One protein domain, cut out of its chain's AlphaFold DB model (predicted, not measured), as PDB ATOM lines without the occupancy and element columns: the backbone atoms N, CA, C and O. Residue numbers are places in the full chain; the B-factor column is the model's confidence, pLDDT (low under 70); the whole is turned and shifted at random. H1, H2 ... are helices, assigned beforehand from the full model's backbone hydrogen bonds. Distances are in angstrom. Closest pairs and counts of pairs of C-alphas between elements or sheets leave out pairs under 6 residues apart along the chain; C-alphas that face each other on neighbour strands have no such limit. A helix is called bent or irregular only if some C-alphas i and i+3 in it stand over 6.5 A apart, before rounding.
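What this domain is: This is residues 2 to 56 of the 191 residues of an uncharacterized protein of Gibberella fujikuroi (UniProt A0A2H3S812). Two short helices and one long one, H1, H2 and H3, stand at about right angles to one another, with H1 and H2 set near the first half of H3. The far end of H3 sticks out with the turn after it, residues 44 to 49; the link between H2 and H3 makes a loop out and back, and the last residues turn back from the end of H3. The printed part has 55 residues with three named helices, in the order H1, H2, H3, and no named strand; the class is all helix. It is compact, with a radius of gyration of the C-alphas of 11.4 A, and its C-alphas span 29 by 23 by 20 A.

How they stand to each other: H1, residues 3 to 10, touches H2, residues 14 to 21. Their closest C-alphas, those of Cys 7 and Ser 14, are 6.3 A apart, and their lines are about perpendicular, at 86 degrees. H1 also touches H3, residues 33 to 47, with the C-alphas of Thr 10 and Asn 37 closest at 5.4 A. The lines of H1 and H3 are about perpendicular, at 77 degrees. H3 touches H2 with residues 34 to 35 alone; the closest C-alphas of the two are those of Leu 17 and Val 34, 6.2 A apart. The lines of H2 and H3 stand at 83 degrees, about perpendicular. The helix packing is mostly crossed, with none of these three pairs at a shallow tilt. In H1, H2 and H3 every O i to N i+4 pair of the backbone is within hydrogen-bond range.

Where its parts are: H1 runs from Lys 3, with its C-alpha at (55.565, -46.308, -5.199), to Thr 10, over 10.6 A. H2 runs from Ser 14, with its C-alpha at (60.770, -43.564, -0.113), to Leu 21, over 10.5 A. H3, the longest helix with 15 residues, runs from Ala 33 to Val 47 over 21.4 A, and C-alpha 47 is at (37.977, -32.283, -5.763). The helices are not bent.

The domain as a whole: The two C-alphas farthest apart are those of Asn 15 and Gly 49, at 30.0 A. The first and last printed C-alphas, those of Thr 2 and Lys 56, are 16.8 A apart. Residues 44 to 49, of which 44 to 47 belong to H3, stand free. The link from H1 to H2 is tight, with 3 residues, and the link from H2 to H3 is long, with 11. The printed part has no cut. The mean pLDDT of the printed part is 77.8, and the model's confidence is low, under 70, at residues 25 to 28 and 51 to 56.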
ATOM      1  N   THR A   2      52.822 -46.391  -9.284       83.19
ATOM      2  CA  THR A   2      53.957 -47.047  -8.622       83.19
ATOM      3  C   THR A   2      54.343 -46.305  -7.338       83.19
ATOM      4  O   THR A   2      53.955 -45.157  -7.122       83.19
ATOM      5  N   LYS A   3      55.110 -46.947  -6.447       80.94
ATOM      6  CA  LYS A   3      55.565 -46.308  -5.199       80.94
ATOM      7  C   LYS A   3      56.407 -45.051  -5.476       80.94
ATOM      8  O   LYS A   3      56.275 -44.061  -4.766       80.94
ATOM      9  N   ALA A   4      57.230 -45.087  -6.524       83.00
ATOM     10  CA  ALA A   4      58.059 -43.960  -6.935       83.00
ATOM     11  C   ALA A   4      57.220 -42.771  -7.433       83.00
ATOM     12  O   ALA A   4      57.468 -41.638  -7.031       83.00
ATOM     13  N   GLU A   5      56.192 -43.025  -8.247       83.94
ATOM     14  CA  GLU A   5      55.245 -41.992  -8.690       83.94
ATOM     15  C   GLU A   5      54.497 -41.359  -7.515       83.94
ATOM     16  O   GLU A   5      54.326 -40.145  -7.482       83.94
ATOM     17  N   PHE A   6      54.094 -42.159  -6.524       85.50
ATOM     18  CA  PHE A   6      53.419 -41.643  -5.335       85.50
ATOM     19  C   PHE A   6      54.326 -40.747  -4.492       85.50
ATOM     20  O   PHE A   6      53.912 -39.664  -4.084       85.50
ATOM     21  N   CYS A   7      55.573 -41.169  -4.266       87.06
ATOM     22  CA  CYS A   7      56.582 -40.356  -3.588       87.06
ATOM     23  C   CYS A   7      56.795 -39.014  -4.306       87.06
ATOM     24  O   CYS A   7      56.801 -37.972  -3.656       87.06
ATOM     25  N   ARG A   8      56.897 -39.020  -5.644       87.69
ATOM     26  CA  ARG A   8      57.031 -37.793  -6.450       87.69
ATOM     27  C   ARG A   8      55.808 -36.887  -6.326       87.69
ATOM     28  O   ARG A   8      55.960 -35.689  -6.145       87.69
ATOM     29  N   ALA A   9      54.609 -37.459  -6.385       84.94
ATOM     30  CA  ALA A   9      53.371 -36.688  -6.380       84.94
ATOM     31  C   ALA A   9      52.998 -36.124  -4.994       84.94
ATOM     32  O   ALA A   9      52.302 -35.120  -4.911       84.94
ATOM     33  N   THR A  10      53.462 -36.755  -3.911       83.31
ATOM     34  CA  THR A  10      53.207 -36.324  -2.521       83.31
ATOM     35  C   THR A  10      54.401 -35.616  -1.875       83.31
ATOM     36  O   THR A  10      54.325 -35.205  -0.718       83.31
ATOM     37  N   GLY A  11      55.544 -35.529  -2.562       84.50
ATOM     38  CA  GLY A  11      56.805 -35.057  -1.977       84.50
ATOM     39  C   GLY A  11      57.336 -35.941  -0.837       84.50
ATOM     40  O   GLY A  11      58.242 -35.543  -0.107       84.50
ATOM     41  N   ALA A  12      56.771 -37.135  -0.638       85.12
ATOM     42  CA  ALA A  12      57.203 -38.060   0.399       85.12
ATOM     43  C   ALA A  12      58.483 -38.793  -0.021       85.12
ATOM     44  O   ALA A  12      58.603 -39.275  -1.146       85.12
ATOM     45  N   ASN A  13      59.427 -38.965   0.907       86.75
ATOM     46  CA  ASN A  13      60.608 -39.779   0.633       86.75
ATOM     47  C   ASN A  13      60.296 -41.289   0.756       86.75
ATOM     48  O   ASN A  13      59.478 -41.725   1.574       86.75
ATOM     49  N   SER A  14      60.994 -42.111  -0.035       85.69
ATOM     50  CA  SER A  14      60.770 -43.564  -0.113       85.69
ATOM     51  C   SER A  14      60.984 -44.317   1.206       85.69
ATOM     52  O   SER A  14      60.329 -45.345   1.429       85.69
ATOM     53  N   ASN A  15      61.870 -43.816   2.072       87.31
ATOM     54  CA  ASN A  15      62.194 -44.409   3.370       87.31
ATOM     55  C   ASN A  15      61.103 -44.125   4.405       87.31
ATOM     56  O   ASN A  15      60.659 -45.038   5.098       87.31
ATOM     57  N   SER A  16      60.606 -42.893   4.464       84.88
ATOM     58  CA  SER A  16      59.478 -42.482   5.293       84.88
ATOM     59  C   SER A  16      58.200 -43.176   4.855       84.88
ATOM     60  O   SER A  16      57.453 -43.635   5.710       84.88
ATOM     61  N   LEU A  17      57.981 -43.350   3.546       87.81
ATOM     62  CA  LEU A  17      56.850 -44.134   3.055       87.81
ATOM     63  C   LEU A  17      56.957 -45.605   3.485       87.81
ATOM     64  O   LEU A  17      55.975 -46.180   3.939       87.81
ATOM     65  N   ASN A  18      58.147 -46.212   3.424       89.38
ATOM     66  CA  ASN A  18      58.355 -47.572   3.941       89.38
ATOM     67  C   ASN A  18      58.111 -47.677   5.451       89.38
ATOM     68  O   ASN A  18      57.502 -48.641   5.906       89.38
ATOM     69  N   LYS A  19      58.592 -46.704   6.232       87.75
ATOM     70  CA  LYS A  19      58.369 -46.658   7.684       87.75
ATOM     71  C   LYS A  19      56.888 -46.482   8.015       87.75
ATOM     72  O   LYS A  19      56.408 -47.146   8.928       87.75
ATOM     73  N   PHE A  20      56.184 -45.642   7.257       86.88
ATOM     74  CA  PHE A  20      54.750 -45.400   7.382       86.88
ATOM     75  C   PHE A  20      53.927 -46.653   7.060       86.88
ATOM     76  O   PHE A  20      53.088 -47.049   7.856       86.88
ATOM     77  N   LEU A  21      54.228 -47.348   5.958       85.56
ATOM     78  CA  LEU A  21      53.516 -48.572   5.561       85.56
ATOM     79  C   LEU A  21      53.691 -49.741   6.548       85.56
ATOM     80  O   LEU A  21      52.897 -50.676   6.530       85.56
ATOM     81  N   LYS A  22      54.720 -49.700   7.404       86.75
ATOM     82  CA  LYS A  22      54.918 -50.671   8.493       86.75
ATOM     83  C   LYS A  22      54.114 -50.335   9.756       86.75
ATOM     84  O   LYS A  22      54.008 -51.188  10.635       86.75
ATOM     85  N   GLN A  23      53.576 -49.118   9.868       82.12
ATOM     86  CA  GLN A  23      52.743 -48.722  11.001       82.12
ATOM     87  C   GLN A  23      51.389 -49.430  10.928       82.12
ATOM     88  O   GLN A  23      50.834 -49.635   9.850       82.12
ATOM     89  N   LYS A  24      50.854 -49.818  12.088       77.31
ATOM     90  CA  LYS A  24      49.569 -50.516  12.205       77.31
ATOM     91  C   LYS A  24      48.554 -49.641  12.930       77.31
ATOM     92  O   LYS A  24      48.915 -48.814  13.761       77.31
ATOM     93  N   GLY A  25      47.279 -49.882  12.644       66.31
ATOM     94  CA  GLY A  25      46.165 -49.167  13.259       66.31
ATOM     95  C   GLY A  25      45.751 -47.899  12.497       66.31
ATOM     96  O   GLY A  25      46.492 -47.414  11.644       66.31
ATOM     97  N   PRO A  26      44.554 -47.364  12.788       60.25
ATOM     98  CA  PRO A  26      43.923 -46.283  12.019       60.25
ATOM     99  C   PRO A  26      44.697 -44.956  12.062       60.25
ATOM    100  O   PRO A  26      44.627 -44.177  11.117       60.25
ATOM    101  N   PHE A  27      45.474 -44.734  13.123       64.75
ATOM    102  CA  PHE A  27      46.317 -43.550  13.308       64.75
ATOM    103  C   PHE A  27      47.814 -43.875  13.276       64.75
ATOM    104  O   PHE A  27      48.639 -43.023  13.615       64.75
ATOM    105  N   GLY A  28      48.173 -45.101  12.878       69.25
ATOM    106  CA  GLY A  28      49.559 -45.520  12.736       69.25
ATOM    107  C   GLY A  28      50.281 -44.602  11.753       69.25
ATOM    108  O   GLY A  28      49.962 -44.573  10.569       69.25
ATOM    109  N   GLY A  29      51.240 -43.820  12.251       76.25
ATOM    110  CA  GLY A  29      51.989 -42.865  11.435       76.25
ATOM    111  C   GLY A  29      51.288 -41.530  11.155       76.25
ATOM    112  O   GLY A  29      51.745 -40.817  10.266       76.25
ATOM    113  N   SER A  30      50.245 -41.154  11.902       75.31
ATOM    114  CA  SER A  30      49.591 -39.825  11.838       75.31
ATOM    115  C   SER A  30      50.560 -38.653  12.057       75.31
ATOM    116  O   SER A  30      50.473 -37.633  11.379       75.31
ATOM    117  N   ASN A  31      51.573 -38.844  12.906       75.88
ATOM    118  CA  ASN A  31      52.650 -37.869  13.113       75.88
ATOM    119  C   ASN A  31      53.645 -37.787  11.936       75.88
ATOM    120  O   ASN A  31      54.521 -36.922  11.919       75.88
ATOM    121  N   SER A  32      53.544 -38.668  10.935       80.44
ATOM    122  CA  SER A  32      54.441 -38.653   9.778       80.44
ATOM    123  C   SER A  32      54.010 -37.614   8.739       80.44
ATOM    124  O   SER A  32      52.827 -37.429   8.456       80.44
ATOM    125  N   ALA A  33      54.986 -36.967   8.099       78.56
ATOM    126  CA  ALA A  33      54.726 -36.074   6.967       78.56
ATOM    127  C   ALA A  33      54.053 -36.806   5.788       78.56
ATOM    128  O   ALA A  33      53.256 -36.223   5.064       78.56
ATOM    129  N   VAL A  34      54.319 -38.110   5.639       86.75
ATOM    130  CA  VAL A  34      53.722 -38.951   4.592       86.75
ATOM    131  C   VAL A  34      52.208 -39.037   4.746       86.75
ATOM    132  O   VAL A  34      51.503 -38.959   3.748       86.75
ATOM    133  N   TRP A  35      51.709 -39.157   5.979       80.69
ATOM    134  CA  TRP A  35      50.274 -39.216   6.253       80.69
ATOM    135  C   TRP A  35      49.567 -37.923   5.832       80.69
ATOM    136  O   TRP A  35      48.598 -37.970   5.075       80.69
ATOM    137  N   ARG A  36      50.111 -36.766   6.233       79.00
ATOM    138  CA  ARG A  36      49.572 -35.443   5.873       79.00
ATOM    139  C   ARG A  36      49.612 -35.196   4.365       79.00
ATOM    140  O   ARG A  36      48.601 -34.827   3.776       79.00
ATOM    141  N   ASN A  37      50.749 -35.464   3.728       81.81
ATOM    142  CA  ASN A  37      50.914 -35.227   2.295       81.81
ATOM    143  C   ASN A  37      50.043 -36.164   1.450       81.81
ATOM    144  O   ASN A  37      49.470 -35.744   0.447       81.81
ATOM    145  N   ALA A  38      49.913 -37.429   1.861       84.06
ATOM    146  CA  ALA A  38      49.016 -38.376   1.215       84.06
ATOM    147  C   ALA A  38      47.556 -37.918   1.315       84.06
ATOM    148  O   ALA A  38      46.838 -37.983   0.322       84.06
ATOM    149  N   TYR A  39      47.128 -37.432   2.485       81.00
ATOM    150  CA  TYR A  39      45.767 -36.941   2.701       81.00
ATOM    151  C   TYR A  39      45.422 -35.769   1.775       81.00
ATOM    152  O   TYR A  39      44.439 -35.849   1.039       81.00
ATOM    153  N   VAL A  40      46.279 -34.743   1.728       80.81
ATOM    154  CA  VAL A  40      46.110 -33.584   0.831       80.81
ATOM    155  C   VAL A  40      46.028 -34.028  -0.628       80.81
ATOM    156  O   VAL A  40      45.150 -33.599  -1.373       80.81
ATOM    157  N   TRP A  41      46.906 -34.941  -1.033       84.56
ATOM    158  CA  TRP A  41      46.933 -35.452  -2.398       84.56
ATOM    159  C   TRP A  41      45.668 -36.239  -2.768       84.56
ATOM    160  O   TRP A  41      45.172 -36.127  -3.887       84.56
ATOM    161  N   PHE A  42      45.108 -37.020  -1.839       82.25
ATOM    162  CA  PHE A  42      43.841 -37.718  -2.066       82.25
ATOM    163  C   PHE A  42      42.654 -36.748  -2.138       82.25
ATOM    164  O   PHE A  42      41.834 -36.890  -3.045       82.25
ATOM    165  N   GLN A  43      42.600 -35.734  -1.267       78.00
ATOM    166  CA  GLN A  43      41.569 -34.688  -1.318       78.00
ATOM    167  C   GLN A  43      41.609 -33.900  -2.631       78.00
ATOM    168  O   GLN A  43      40.571 -33.676  -3.245       78.00
ATOM    169  N   GLN A  44      42.800 -33.533  -3.113       76.44
ATOM    170  CA  GLN A  44      42.950 -32.847  -4.402       76.44
ATOM    171  C   GLN A  44      42.369 -33.671  -5.558       76.44
ATOM    172  O   GLN A  44      41.715 -33.123  -6.440       76.44
ATOM    173  N   ARG A  45      42.550 -34.997  -5.547       77.00
ATOM    174  CA  ARG A  45      41.982 -35.879  -6.581       77.00
ATOM    175  C   ARG A  45      40.472 -36.032  -6.470       77.00
ATOM    176  O   ARG A  45      39.815 -36.130  -7.502       77.00
ATOM    177  N   GLU A  46      39.937 -36.029  -5.254       75.44
ATOM    178  CA  GLU A  46      38.495 -36.035  -5.005       75.44
ATOM    179  C   GLU A  46      37.835 -34.752  -5.527       75.44
ATOM    180  O   GLU A  46      36.873 -34.832  -6.287       75.44
ATOM    181  N   VAL A  47      38.424 -33.586  -5.235       72.88
ATOM    182  CA  VAL A  47      37.977 -32.283  -5.763       72.88
ATOM    183  C   VAL A  47      38.061 -32.233  -7.293       72.88
ATOM    184  O   VAL A  47      37.177 -31.691  -7.945       72.88
ATOM    185  N   MET A  48      39.088 -32.847  -7.887       74.44
ATOM    186  CA  MET A  48      39.250 -32.945  -9.344       74.44
ATOM    187  C   MET A  48      38.377 -34.035  -9.996       74.44
ATOM    188  O   MET A  48      38.515 -34.285 -11.194       74.44
ATOM    189  N   GLY A  49      37.524 -34.736  -9.239       70.88
ATOM    190  CA  GLY A  49      36.670 -35.811  -9.760       70.88
ATOM    191  C   GLY A  49      37.441 -37.027 -10.301       70.88
ATOM    192  O   GLY A  49      36.881 -37.863 -11.012       70.88
ATOM    193  N   LEU A  50      38.732 -37.154  -9.979       70.12
ATOM    194  CA  LEU A  50      39.585 -38.251 -10.425       70.12
ATOM    195  C   LEU A  50      39.296 -39.496  -9.580       70.12
ATOM    196  O   LEU A  50      39.479 -39.509  -8.363       70.12
ATOM    197  N   LYS A  51      38.878 -40.584 -10.237       61.59
ATOM    198  CA  LYS A  51      38.568 -41.850  -9.561       61.59
ATOM    199  C   LYS A  51      39.802 -42.365  -8.807       61.59
ATOM    200  O   LYS A  51      40.847 -42.633  -9.403       61.59
ATOM    201  N   MET A  52      39.663 -42.527  -7.494       60.53
ATOM    202  CA  MET A  52      40.700 -43.085  -6.622       60.53
ATOM    203  C   MET A  52      41.173 -44.456  -7.138       60.53
ATOM    204  O   MET A  52      40.334 -45.256  -7.568       60.53
ATOM    205  N   PRO A  53      42.483 -44.777  -7.076       59.34
ATOM    206  CA  PRO A  53      42.965 -46.122  -7.362       59.34
ATOM    207  C   PRO A  53      42.251 -47.111  -6.440       59.34
ATOM    208  O   PRO A  53      42.400 -47.062  -5.220       59.34
ATOM    209  N   ASP A  54      41.424 -47.965  -7.031       52.53
ATOM    210  CA  ASP A  54      40.453 -48.780  -6.313       52.53
ATOM    211  C   ASP A  54      41.174 -49.840  -5.463       52.53
ATOM    212  O   ASP A  54      41.550 -50.912  -5.949       52.53
ATOM    213  N   ALA A  55      41.397 -49.540  -4.179       55.16
ATOM    214  CA  ALA A  55      42.006 -50.463  -3.219       55.16
ATOM    215  C   ALA A  55      41.238 -51.796  -3.158       55.16
ATOM    216  O   ALA A  55      41.838 -52.853  -2.945       55.16
ATOM    217  N   LYS A  56      39.929 -51.762  -3.457       51.34
ATOM    218  CA  LYS A  56      39.079 -52.949  -3.551       51.34
ATOM    219  C   LYS A  56      39.467 -53.857  -4.712       51.34
ATOM    220  O   LYS A  56      39.482 -55.057  -4.503       51.34
TER     221      LYS A  56